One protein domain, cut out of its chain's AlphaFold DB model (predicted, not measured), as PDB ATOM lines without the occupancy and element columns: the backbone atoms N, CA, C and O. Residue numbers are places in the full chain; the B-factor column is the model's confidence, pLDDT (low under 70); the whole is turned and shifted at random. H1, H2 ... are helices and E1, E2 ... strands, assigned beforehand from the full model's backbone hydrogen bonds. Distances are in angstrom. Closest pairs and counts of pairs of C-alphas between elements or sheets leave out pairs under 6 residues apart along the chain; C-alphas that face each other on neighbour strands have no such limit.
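What this domain is: This is residues 264 to 350 of the 562 residues of an uncharacterized protein of Cadophora sp. DSE1049 (UniProt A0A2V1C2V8). The chain winds in stacked turns, a short solenoid with one wall of parallel strands E2, E4, E5 and a looser opposite wall of parallel E1, E3 and residues 310 to 311; helix H1 lies at the end beyond E5. The 87 printed residues run E1 E2 E3 E4 E5 H1, mixed in class, with 35 in named elements, under half. The whole is compact, radius of gyration of the C-alphas 12.1 A, spanning 32 by 28 by 20 A.

How they stand to each other: Start at inner strand E4, residues 301 to 306: N 303 and O 276 of E2, residues 275 to 281, are 2.8 A apart, within hydrogen-bond range, as are N 302 and O 321 of E5, residues 321 to 326, at 2.8 A. E1, residues 264 to 266, neighbours E3, residues 286 to 288, with N 288 and O 265 2.9 A apart. H1, residues 332 to 341, is not on the three-strand sheet; 4 of its 6 O i to N i+4 pairs are within range.

Where its parts are: Find C-alpha 264 at (-15.588, -17.309, -22.601), where E1 begins. E2 runs 17.4 A, E4 and E5 16.6 A each, and H1 14.5 A to C-alpha 341 at (-3.712, -0.234, -31.065).

The domain as a whole: The printed part has no cut. Links E3 to E4 and E4 to E5 are long. Low confidence, pLDDT under 70, covers residues 290 to 295, 313 to 318, 330 to 332 and 338 to 350.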
ATOM      1  N   SER A 264     -15.606 -18.766 -22.485       93.19
ATOM      2  CA  SER A 264     -15.588 -17.309 -22.601       93.19
ATOM      3  C   SER A 264     -15.863 -16.630 -21.267       93.19
ATOM      4  O   SER A 264     -16.661 -17.120 -20.474       93.19
ATOM      5  N   PHE A 265     -15.251 -15.470 -21.063       91.62
ATOM      6  CA  PHE A 265     -15.506 -14.581 -19.935       91.62
ATOM      7  C   PHE A 265     -15.703 -13.157 -20.456       91.62
ATOM      8  O   PHE A 265     -14.987 -12.737 -21.366       91.62
ATOM      9  N   SER A 266     -16.662 -12.421 -19.894       89.00
ATOM     10  CA  SER A 266     -16.896 -11.024 -20.254       89.00
ATOM     11  C   SER A 266     -17.051 -10.136 -19.030       89.00
ATOM     12  O   SER A 266     -17.658 -10.524 -18.033       89.00
ATOM     13  N   PHE A 267     -16.526  -8.920 -19.146       84.88
ATOM     14  CA  PHE A 267     -16.682  -7.848 -18.164       84.88
ATOM     15  C   PHE A 267     -17.977  -7.045 -18.358       84.88
ATOM     16  O   PHE A 267     -18.204  -6.058 -17.658       84.88
ATOM     17  N   SER A 268     -18.828  -7.437 -19.310       83.44
ATOM     18  CA  SER A 268     -20.049  -6.705 -19.636       83.44
ATOM     19  C   SER A 268     -20.972  -6.557 -18.436       83.44
ATOM     20  O   SER A 268     -21.383  -7.551 -17.837       83.44
ATOM     21  N   GLY A 269     -21.326  -5.309 -18.132       79.88
ATOM     22  CA  GLY A 269     -22.225  -4.941 -17.041       79.88
ATOM     23  C   GLY A 269     -21.515  -4.388 -15.808       79.88
ATOM     24  O   GLY A 269     -22.136  -3.615 -15.087       79.88
ATOM     25  N   LEU A 270     -20.223  -4.682 -15.615       84.88
ATOM     26  CA  LEU A 270     -19.448  -4.152 -14.490       84.88
ATOM     27  C   LEU A 270     -19.304  -2.628 -14.620       84.88
ATOM     28  O   LEU A 270     -18.878  -2.151 -15.660       84.88
ATOM     29  N   GLY A 271     -19.636  -1.834 -13.601       80.94
ATOM     30  CA  GLY A 271     -19.378  -0.377 -13.610       80.94
ATOM     31  C   GLY A 271     -17.998   0.006 -13.063       80.94
ATOM     32  O   GLY A 271     -17.550   1.138 -13.204       80.94
ATOM     33  N   GLY A 272     -17.305  -0.951 -12.454       82.56
ATOM     34  CA  GLY A 272     -16.004  -0.791 -11.820       82.56
ATOM     35  C   GLY A 272     -15.751  -1.973 -10.892       82.56
ATOM     36  O   GLY A 272     -16.681  -2.453 -10.245       82.56
ATOM     37  N   VAL A 273     -14.515  -2.456 -10.873       88.44
ATOM     38  CA  VAL A 273     -14.028  -3.559 -10.045       88.44
ATOM     39  C   VAL A 273     -12.657  -3.195  -9.494       88.44
ATOM     40  O   VAL A 273     -11.893  -2.507 -10.156       88.44
ATOM     41  N   THR A 274     -12.335  -3.586  -8.271       91.00
ATOM     42  CA  THR A 274     -10.989  -3.431  -7.710       91.00
ATOM     43  C   THR A 274     -10.101  -4.539  -8.247       91.00
ATOM     44  O   THR A 274      -9.277  -4.268  -9.113       91.00
ATOM     45  N   ASP A 275     -10.292  -5.783  -7.818       92.38
ATOM     46  CA  ASP A 275      -9.454  -6.901  -8.247       92.38
ATOM     47  C   ASP A 275     -10.243  -7.917  -9.083       92.38
ATOM     48  O   ASP A 275     -11.381  -8.278  -8.781       92.38
ATOM     49  N   VAL A 276      -9.613  -8.413 -10.146       93.06
ATOM     50  CA  VAL A 276     -10.148  -9.481 -10.994       93.06
ATOM     51  C   VAL A 276      -9.120 -10.593 -11.085       93.06
ATOM     52  O   VAL A 276      -8.007 -10.393 -11.561       93.06
ATOM     53  N   THR A 277      -9.518 -11.796 -10.694       95.44
ATOM     54  CA  THR A 277      -8.706 -13.007 -10.805       95.44
ATOM     55  C   THR A 277      -9.488 -14.081 -11.548       95.44
ATOM     56  O   THR A 277     -10.441 -14.640 -11.017       95.44
ATOM     57  N   VAL A 278      -9.084 -14.409 -12.771       95.12
ATOM     58  CA  VAL A 278      -9.649 -15.499 -13.574       95.12
ATOM     59  C   VAL A 278      -8.559 -16.539 -13.785       95.12
ATOM     60  O   VAL A 278      -7.687 -16.338 -14.620       95.12
ATOM     61  N   THR A 279      -8.556 -17.639 -13.035       95.62
ATOM     62  CA  THR A 279      -7.430 -18.593 -13.024       95.62
ATOM     63  C   THR A 279      -7.865 -20.042 -13.200       95.62
ATOM     64  O   THR A 279      -9.004 -20.405 -12.933       95.62
ATOM     65  N   ASN A 280      -6.965 -20.907 -13.673       94.25
ATOM     66  CA  ASN A 280      -7.227 -22.345 -13.825       94.25
ATOM     67  C   ASN A 280      -8.494 -22.691 -14.642       94.25
ATOM     68  O   ASN A 280      -9.146 -23.703 -14.394       94.25
ATOM     69  N   ASN A 281      -8.848 -21.871 -15.635       94.94
ATOM     70  CA  ASN A 281      -9.926 -22.166 -16.581       94.94
ATOM     71  C   ASN A 281      -9.277 -22.657 -17.884       94.94
ATOM     72  O   ASN A 281      -9.023 -21.885 -18.807       94.94
ATOM     73  N   SER A 282      -8.908 -23.941 -17.921       92.06
ATOM     74  CA  SER A 282      -7.984 -24.504 -18.922       92.06
ATOM     75  C   SER A 282      -8.448 -24.370 -20.375       92.06
ATOM     76  O   SER A 282      -7.604 -24.321 -21.266       92.06
ATOM     77  N   VAL A 283      -9.757 -24.274 -20.624       94.25
ATOM     78  CA  VAL A 283     -10.333 -24.106 -21.971       94.25
ATOM     79  C   VAL A 283     -10.838 -22.689 -22.253       94.25
ATOM     80  O   VAL A 283     -11.467 -22.469 -23.290       94.25
ATOM     81  N   LEU A 284     -10.571 -21.729 -21.364       94.56
ATOM     82  CA  LEU A 284     -10.980 -20.339 -21.540       94.56
ATOM     83  C   LEU A 284     -10.223 -19.727 -22.717       94.56
ATOM     84  O   LEU A 284      -9.029 -19.443 -22.630       94.56
ATOM     85  N   LYS A 285     -10.932 -19.547 -23.831       92.12
ATOM     86  CA  LYS A 285     -10.367 -19.107 -25.111       92.12
ATOM     87  C   LYS A 285     -10.583 -17.632 -25.380       92.12
ATOM     88  O   LYS A 285      -9.798 -17.050 -26.131       92.12
ATOM     89  N   VAL A 286     -11.651 -17.057 -24.836       90.94
ATOM     90  CA  VAL A 286     -12.089 -15.704 -25.175       90.94
ATOM     91  C   VAL A 286     -12.298 -14.881 -23.913       90.94
ATOM     92  O   VAL A 286     -13.070 -15.266 -23.039       90.94
ATOM     93  N   ILE A 287     -11.643 -13.727 -23.856       89.50
ATOM     94  CA  ILE A 287     -12.024 -12.626 -22.972       89.50
ATOM     95  C   ILE A 287     -12.675 -11.567 -23.867       89.50
ATOM     96  O   ILE A 287     -11.969 -10.940 -24.661       89.50
ATOM     97  N   ASP A 288     -14.007 -11.438 -23.802       84.94
ATOM     98  CA  ASP A 288     -14.751 -10.430 -24.572       84.94
ATOM     99  C   ASP A 288     -15.025  -9.202 -23.709       84.94
ATOM    100  O   ASP A 288     -15.611  -9.267 -22.627       84.94
ATOM    101  N   ASP A 289     -14.603  -8.069 -24.231       72.69
ATOM    102  CA  ASP A 289     -14.581  -6.793 -23.559       72.69
ATOM    103  C   ASP A 289     -15.025  -5.653 -24.478       72.69
ATOM    104  O   ASP A 289     -14.550  -4.517 -24.448       72.69
ATOM    105  N   LYS A 290     -16.000  -5.925 -25.337       68.38
ATOM    106  CA  LYS A 290     -16.658  -4.838 -26.075       68.38
ATOM    107  C   LYS A 290     -17.309  -3.794 -25.152       68.38
ATOM    108  O   LYS A 290     -17.697  -2.735 -25.634       68.38
ATOM    109  N   SER A 291     -17.427  -4.076 -23.853       54.94
ATOM    110  CA  SER A 291     -18.118  -3.262 -22.853       54.94
ATOM    111  C   SER A 291     -17.237  -2.352 -21.988       54.94
ATOM    112  O   SER A 291     -17.747  -1.312 -21.577       54.94
ATOM    113  N   LEU A 292     -15.954  -2.655 -21.706       59.38
ATOM    114  CA  LEU A 292     -15.111  -1.744 -20.898       59.38
ATOM    115  C   LEU A 292     -14.876  -0.397 -21.608       59.38
ATOM    116  O   LEU A 292     -14.528   0.587 -20.960       59.38
ATOM    117  N   GLY A 293     -15.139  -0.313 -22.917       52.84
ATOM    118  CA  GLY A 293     -14.961   0.893 -23.726       52.84
ATOM    119  C   GLY A 293     -15.780   2.125 -23.307       52.84
ATOM    120  O   GLY A 293     -15.481   3.212 -23.797       52.84
ATOM    121  N   THR A 294     -16.776   2.007 -22.417       60.06
ATOM    122  CA  THR A 294     -17.631   3.150 -22.022       60.06
ATOM    123  C   THR A 294     -17.724   3.420 -20.518       60.06
ATOM    124  O   THR A 294     -18.584   4.199 -20.115       60.06
ATOM    125  N   GLY A 295     -16.849   2.849 -19.679       65.94
ATOM    126  CA  GLY A 295     -16.761   3.280 -18.275       65.94
ATOM    127  C   GLY A 295     -16.603   2.199 -17.214       65.94
ATOM    128  O   GLY A 295     -16.766   2.516 -16.042       65.94
ATOM    129  N   THR A 296     -16.282   0.962 -17.579       72.88
ATOM    130  CA  THR A 296     -15.848  -0.041 -16.600       72.88
ATOM    131  C   THR A 296     -14.357   0.169 -16.291       72.88
ATOM    132  O   THR A 296     -13.581   0.541 -17.170       72.88
ATOM    133  N   TRP A 297     -13.938  -0.056 -15.045       80.56
ATOM    134  CA  TRP A 297     -12.548   0.129 -14.607       80.56
ATOM    135  C   TRP A 297     -12.109  -1.038 -13.717       80.56
ATOM    136  O   TRP A 297     -12.870  -1.391 -12.825       80.56
ATOM    137  N   VAL A 298     -10.912  -1.612 -13.907       86.50
ATOM    138  CA  VAL A 298     -10.256  -2.452 -12.885       86.50
ATOM    139  C   VAL A 298      -9.304  -1.558 -12.070       86.50
ATOM    140  O   VAL A 298      -8.287  -1.097 -12.556       86.50
ATOM    141  N   TYR A 299      -9.597  -1.197 -10.829       87.94
ATOM    142  CA  TYR A 299      -8.730  -0.267 -10.082       87.94
ATOM    143  C   TYR A 299      -7.455  -0.936  -9.540       87.94
ATOM    144  O   TYR A 299      -6.420  -0.284  -9.379       87.94
ATOM    145  N   GLY A 300      -7.531  -2.232  -9.259       90.06
ATOM    146  CA  GLY A 300      -6.504  -3.080  -8.665       90.06
ATOM    147  C   GLY A 300      -5.859  -4.017  -9.684       90.06
ATOM    148  O   GLY A 300      -5.450  -3.596 -10.765       90.06
ATOM    149  N   ASN A 301      -5.671  -5.274  -9.309       90.44
ATOM    150  CA  ASN A 301      -4.945  -6.263 -10.091       90.44
ATOM    151  C   ASN A 301      -5.885  -7.036 -11.012       90.44
ATOM    152  O   ASN A 301      -6.969  -7.460 -10.615       90.44
ATOM    153  N   LEU A 302      -5.418  -7.278 -12.229       90.75
ATOM    154  CA  LEU A 302      -6.046  -8.166 -13.189       90.75
ATOM    155  C   LEU A 302      -5.141  -9.374 -13.410       90.75
ATOM    156  O   LEU A 302      -4.062  -9.244 -13.982       90.75
ATOM    157  N   VAL A 303      -5.583 -10.552 -12.984       91.31
ATOM    158  CA  VAL A 303      -4.862 -11.815 -13.163       91.31
ATOM    159  C   VAL A 303      -5.702 -12.745 -14.023       91.31
ATOM    160  O   VAL A 303      -6.819 -13.087 -13.649       91.31
ATOM    161  N   LEU A 304      -5.173 -13.171 -15.167       91.44
ATOM    162  CA  LEU A 304      -5.864 -14.033 -16.123       91.44
ATOM    163  C   LEU A 304      -5.029 -15.289 -16.415       91.44
ATOM    164  O   LEU A 304      -3.838 -15.196 -16.697       91.44
ATOM    165  N   THR A 305      -5.645 -16.470 -16.396       91.00
ATOM    166  CA  THR A 305      -5.049 -17.738 -16.831       91.00
ATOM    167  C   THR A 305      -6.021 -18.535 -17.692       91.00
ATOM    168  O   THR A 305      -7.132 -18.833 -17.248       91.00
ATOM    169  N   GLY A 306      -5.599 -18.918 -18.899       89.88
ATOM    170  CA  GLY A 306      -6.439 -19.676 -19.829       89.88
ATOM    171  C   GLY A 306      -5.779 -19.987 -21.174       89.88
ATOM    172  O   GLY A 306      -4.694 -19.504 -21.495       89.88
ATOM    173  N   ALA A 307      -6.456 -20.780 -21.998       91.25
ATOM    174  CA  ALA A 307      -6.041 -21.121 -23.361       91.25
ATOM    175  C   ALA A 307      -6.442 -20.028 -24.376       91.25
ATOM    176  O   ALA A 307      -7.106 -20.300 -25.378       91.25
ATOM    177  N   PHE A 308      -6.086 -18.775 -24.086       89.06
ATOM    178  CA  PHE A 308      -6.571 -17.606 -24.818       89.06
ATOM    179  C   PHE A 308      -6.211 -17.632 -26.312       89.06
ATOM    180  O   PHE A 308      -5.050 -17.719 -26.700       89.06
ATOM    181  N   THR A 309      -7.234 -17.484 -27.149       89.50
ATOM    182  CA  THR A 309      -7.130 -17.276 -28.606       89.50
ATOM    183  C   THR A 309      -7.556 -15.868 -29.007       89.50
ATOM    184  O   THR A 309      -7.182 -15.381 -30.071       89.50
ATOM    185  N   ASN A 310      -8.342 -15.207 -28.154       87.12
ATOM    186  CA  ASN A 310      -8.778 -13.839 -28.347       87.12
ATOM    187  C   ASN A 310      -8.932 -13.146 -26.992       87.12
ATOM    188  O   ASN A 310      -9.659 -13.616 -26.117       87.12
ATOM    189  N   ILE A 311      -8.252 -12.017 -26.842       84.56
ATOM    190  CA  ILE A 311      -8.461 -11.078 -25.748       84.56
ATOM    191  C   ILE A 311      -8.736  -9.744 -26.425       84.56
ATOM    192  O   ILE A 311      -7.833  -9.122 -26.992       84.56
ATOM    193  N   SER A 312     -10.000  -9.329 -26.429       81.94
ATOM    194  CA  SER A 312     -10.324  -7.942 -26.751       81.94
ATOM    195  C   SER A 312      -9.972  -7.105 -25.531       81.94
ATOM    196  O   SER A 312     -10.366  -7.449 -24.422       81.94
ATOM    197  N   TRP A 313      -9.159  -6.073 -25.727       68.19
ATOM    198  CA  TRP A 313      -8.547  -5.348 -24.625       68.19
ATOM    199  C   TRP A 313      -9.438  -4.310 -23.963       68.19
ATOM    200  O   TRP A 313     -10.092  -3.506 -24.630       68.19
ATOM    201  N   ILE A 314      -9.199  -4.270 -22.657       60.44
ATOM    202  CA  ILE A 314      -9.440  -3.230 -21.671       60.44
ATOM    203  C   ILE A 314      -8.686  -1.975 -22.094       60.44
ATOM    204  O   ILE A 314      -7.461  -1.991 -22.234       60.44
ATOM    205  N   THR A 315      -9.396  -0.869 -22.303       55.34
ATOM    206  CA  THR A 315      -8.752   0.437 -22.480       55.34
ATOM    207  C   THR A 315      -7.786   0.683 -21.317       55.34
ATOM    208  O   THR A 315      -8.151   0.465 -20.165       55.34
ATOM    209  N   SER A 316      -6.565   1.135 -21.617       51.41
ATOM    210  CA  SER A 316      -5.367   1.250 -20.756       51.41
ATOM    211  C   SER A 316      -5.495   1.983 -19.411       51.41
ATOM    212  O   SER A 316      -4.492   2.232 -18.748       51.41
ATOM    213  N   ASN A 317      -6.687   2.397 -19.006       57.28
ATOM    214  CA  ASN A 317      -6.858   3.367 -17.937       57.28
ATOM    215  C   ASN A 317      -7.190   2.729 -16.581       57.28
ATOM    216  O   ASN A 317      -7.351   3.448 -15.599       57.28
ATOM    217  N   ALA A 318      -7.261   1.400 -16.494       61.16
ATOM    218  CA  ALA A 318      -7.892   0.760 -15.356       61.16
ATOM    219  C   ALA A 318      -7.315  -0.620 -15.030       61.16
ATOM    220  O   ALA A 318      -8.027  -1.601 -15.161       61.16
ATOM    221  N   ALA A 319      -6.051  -0.703 -14.618       76.50
ATOM    222  CA  ALA A 319      -5.533  -1.771 -13.752       76.50
ATOM    223  C   ALA A 319      -4.223  -1.289 -13.118       76.50
ATOM    224  O   ALA A 319      -3.374  -0.706 -13.794       76.50
ATOM    225  N   LYS A 320      -4.037  -1.525 -11.818       85.88
ATOM    226  CA  LYS A 320      -2.765  -1.299 -11.118       85.88
ATOM    227  C   LYS A 320      -1.680  -2.250 -11.620       85.88
ATOM    228  O   LYS A 320      -0.533  -1.831 -11.767       85.88
ATOM    229  N   SER A 321      -2.038  -3.513 -11.849       84.06
ATOM    230  CA  SER A 321      -1.175  -4.527 -12.456       84.06
ATOM    231  C   SER A 321      -2.006  -5.456 -13.335       84.06
ATOM    232  O   SER A 321      -3.168  -5.730 -13.035       84.06
ATOM    233  N   VAL A 322      -1.412  -5.931 -14.427       85.31
ATOM    234  CA  VAL A 322      -2.024  -6.911 -15.326       85.31
ATOM    235  C   VAL A 322      -1.064  -8.083 -15.453       85.31
ATOM    236  O   VAL A 322       0.103  -7.897 -15.782       85.31
ATOM    237  N   THR A 323      -1.545  -9.287 -15.164       86.19
ATOM    238  CA  THR A 323      -0.783 -10.530 -15.286       86.19
ATOM    239  C   THR A 323      -1.593 -11.518 -16.110       86.19
ATOM    240  O   THR A 323      -2.713 -11.863 -15.735       86.19
ATOM    241  N   ILE A 324      -1.042 -11.980 -17.233       86.31
ATOM    242  CA  ILE A 324      -1.732 -12.918 -18.120       86.31
ATOM    243  C   ILE A 324      -0.851 -14.136 -18.359       86.31
ATOM    244  O   ILE A 324       0.236 -14.038 -18.918       86.31
ATOM    245  N   PHE A 325      -1.367 -15.298 -17.976       86.56
ATOM    246  CA  PHE A 325      -0.767 -16.598 -18.221       86.56
ATOM    247  C   PHE A 325      -1.587 -17.326 -19.277       86.56
ATOM    248  O   PHE A 325      -2.775 -17.584 -19.093       86.56
ATOM    249  N   THR A 326      -0.967 -17.686 -20.390       86.38
ATOM    250  CA  THR A 326      -1.637 -18.495 -21.405       86.38
ATOM    251  C   THR A 326      -1.114 -19.923 -21.396       86.38
ATOM    252  O   THR A 326       0.087 -20.145 -21.279       86.38
ATOM    253  N   THR A 327      -2.027 -20.890 -21.465       84.31
ATOM    254  CA  THR A 327      -1.695 -22.318 -21.599       84.31
ATOM    255  C   THR A 327      -1.738 -22.798 -23.046       84.31
ATOM    256  O   THR A 327      -1.292 -23.905 -23.330       84.31
ATOM    257  N   ALA A 328      -2.300 -21.995 -23.952       81.00
ATOM    258  CA  ALA A 328      -2.281 -22.272 -25.380       81.00
ATOM    259  C   ALA A 328      -1.008 -21.699 -26.009       81.00
ATOM    260  O   ALA A 328      -0.396 -20.783 -25.456       81.00
ATOM    261  N   ASP A 329      -0.679 -22.166 -27.214       70.75
ATOM    262  CA  ASP A 329       0.247 -21.480 -28.116       70.75
ATOM    263  C   ASP A 329      -0.403 -20.171 -28.598       70.75
ATOM    264  O   ASP A 329      -0.786 -20.013 -29.760       70.75
ATOM    265  N   ALA A 330      -0.616 -19.228 -27.682       65.69
ATOM    266  CA  ALA A 330      -1.076 -17.900 -28.024       65.69
ATOM    267  C   ALA A 330       0.035 -17.262 -28.855       65.69
ATOM    268  O   ALA A 330       1.076 -16.858 -28.337       65.69
ATOM    269  N   SER A 331      -0.165 -17.218 -30.173       67.62
ATOM    270  CA  SER A 331       0.784 -16.559 -31.059       67.62
ATOM    271  C   SER A 331       0.986 -15.125 -30.570       67.62
ATOM    272  O   SER A 331      -0.003 -14.428 -30.310       67.62
ATOM    273  N   CYS A 332       2.237 -14.663 -30.489       69.00
ATOM    274  CA  CYS A 332       2.510 -13.278 -30.103       69.00
ATOM    275  C   CYS A 332       1.780 -12.264 -31.002       69.00
ATOM    276  O   CYS A 332       1.480 -11.171 -30.548       69.00
ATOM    277  N   SER A 333       1.320 -12.679 -32.191       72.44
ATOM    278  CA  SER A 333       0.457 -11.885 -33.072       72.44
ATOM    279  C   SER A 333      -0.847 -11.381 -32.430       72.44
ATOM    280  O   SER A 333      -1.343 -10.320 -32.817       72.44
ATOM    281  N   ILE A 334      -1.414 -12.100 -31.447       73.81
ATOM    282  CA  ILE A 334      -2.586 -11.629 -30.685       73.81
ATOM    283  C   ILE A 334      -2.192 -10.406 -29.857       73.81
ATOM    284  O   ILE A 334      -2.954  -9.445 -29.788       73.81
ATOM    285  N   TRP A 335      -0.995 -10.423 -29.275       73.88
ATOM    286  CA  TRP A 335      -0.458  -9.317 -28.493       73.88
ATOM    287  C   TRP A 335       0.038  -8.177 -29.383       73.88
ATOM    288  O   TRP A 335      -0.242  -7.024 -29.077       73.88
ATOM    289  N   ASP A 336       0.657  -8.474 -30.527       73.31
ATOM    290  CA  ASP A 336       1.172  -7.467 -31.462       73.31
ATOM    291  C   ASP A 336       0.048  -6.594 -32.043       73.31
ATOM    292  O   ASP A 336       0.135  -5.367 -32.046       73.31
ATOM    293  N   LYS A 337      -1.080  -7.203 -32.443       73.19
ATOM    294  CA  LYS A 337      -2.261  -6.452 -32.919       73.19
ATOM    295  C   LYS A 337      -2.825  -5.501 -31.865       73.19
ATOM    296  O   LYS A 337      -3.478  -4.512 -32.204       73.19
ATOM    297  N   GLN A 338      -2.627  -5.827 -30.595       69.12
ATOM    298  CA  GLN A 338      -3.116  -5.034 -29.471       69.12
ATOM    299  C   GLN A 338      -2.107  -3.958 -29.085       69.12
ATOM    300  O   GLN A 338      -2.496  -2.826 -28.801       69.12
ATOM    301  N   TYR A 339      -0.820  -4.279 -29.181       69.56
ATOM    302  CA  TYR A 339       0.279  -3.339 -29.046       69.56
ATOM    303  C   TYR A 339       0.136  -2.153 -30.008       69.56
ATOM    304  O   TYR A 339       0.159  -1.001 -29.570       69.56
ATOM    305  N   ASP A 340      -0.107  -2.419 -31.295       69.38
ATOM    306  CA  ASP A 340      -0.251  -1.365 -32.308       69.38
ATOM    307  C   ASP A 340      -1.442  -0.438 -32.030       69.38
ATOM    308  O   ASP A 340      -1.394   0.762 -32.314       69.38
ATOM    309  N   ARG A 341      -2.509  -0.985 -31.434       69.81
ATOM    310  CA  ARG A 341      -3.712  -0.234 -31.065       69.81
ATOM    311  C   ARG A 341      -3.500   0.626 -29.817       69.81
ATOM    312  O   ARG A 341      -4.082   1.705 -29.723       69.81
ATOM    313  N   TYR A 342      -2.651   0.187 -28.887       68.88
ATOM    314  CA  TYR A 342      -2.430   0.835 -27.595       68.88
ATOM    315  C   TYR A 342      -0.934   1.015 -27.323       68.88
ATOM    316  O   TYR A 342      -0.324   0.256 -26.571       68.88
ATOM    317  N   LYS A 343      -0.335   2.070 -27.887       62.47
ATOM    318  CA  LYS A 343       1.112   2.367 -27.805       62.47
ATOM    319  C   LYS A 343       1.704   2.444 -26.382       62.47
ATOM    320  O   LYS A 343       2.919   2.379 -26.239       62.47
ATOM    321  N   HIS A 344       0.882   2.560 -25.336       59.59
ATOM    322  CA  HIS A 344       1.309   2.569 -23.926       59.59
ATOM    323  C   HIS A 344       1.403   1.172 -23.281       59.59
ATOM    324  O   HIS A 344       1.692   1.063 -22.095       59.59
ATOM    325  N   SER A 345       1.148   0.100 -24.033       56.88
ATOM    326  CA  SER A 345       1.029  -1.267 -23.504       56.88
ATOM    327  C   SER A 345       2.350  -2.031 -23.341       56.88
ATOM    328  O   SER A 345       2.345  -3.112 -22.754       56.88
ATOM    329  N   ARG A 346       3.477  -1.505 -23.843       53.00
ATOM    330  CA  ARG A 346       4.740  -2.262 -23.950       53.00
ATOM    331  C   ARG A 346       5.301  -2.744 -22.609       53.00
ATOM    332  O   ARG A 346       5.959  -3.775 -22.578       53.00
ATOM    333  N   ASP A 347       4.991  -2.036 -21.526       56.97
ATOM    334  CA  ASP A 347       5.498  -2.341 -20.184       56.97
ATOM    335  C   ASP A 347       4.667  -3.421 -19.457       56.97
ATOM    336  O   ASP A 347       5.056  -3.885 -18.390       56.97
ATOM    337  N   PHE A 348       3.525  -3.846 -20.017       57.44
ATOM    338  CA  PHE A 348       2.571  -4.736 -19.336       57.44
ATOM    339  C   PHE A 348       2.570  -6.182 -19.851       57.44
ATOM    340  O   PHE A 348       1.972  -7.048 -19.212       57.44
ATOM    341  N   TYR A 349       3.230  -6.471 -20.980       58.06
ATOM    342  CA  TYR A 349       3.179  -7.790 -21.625       58.06
ATOM    343  C   TYR A 349       4.573  -8.303 -21.962       58.06
ATOM    344  O   TYR A 349       5.323  -7.654 -22.685       58.06
ATOM    345  N   ASN A 350       4.892  -9.511 -21.498       55.75
ATOM    346  CA  ASN A 350       6.066 -10.250 -21.947       55.75
ATOM    347  C   ASN A 350       5.607 -11.521 -22.676       55.75
ATOM    348  O   ASN A 350       5.272 -12.518 -22.040       55.75
TER     349      ASN A 350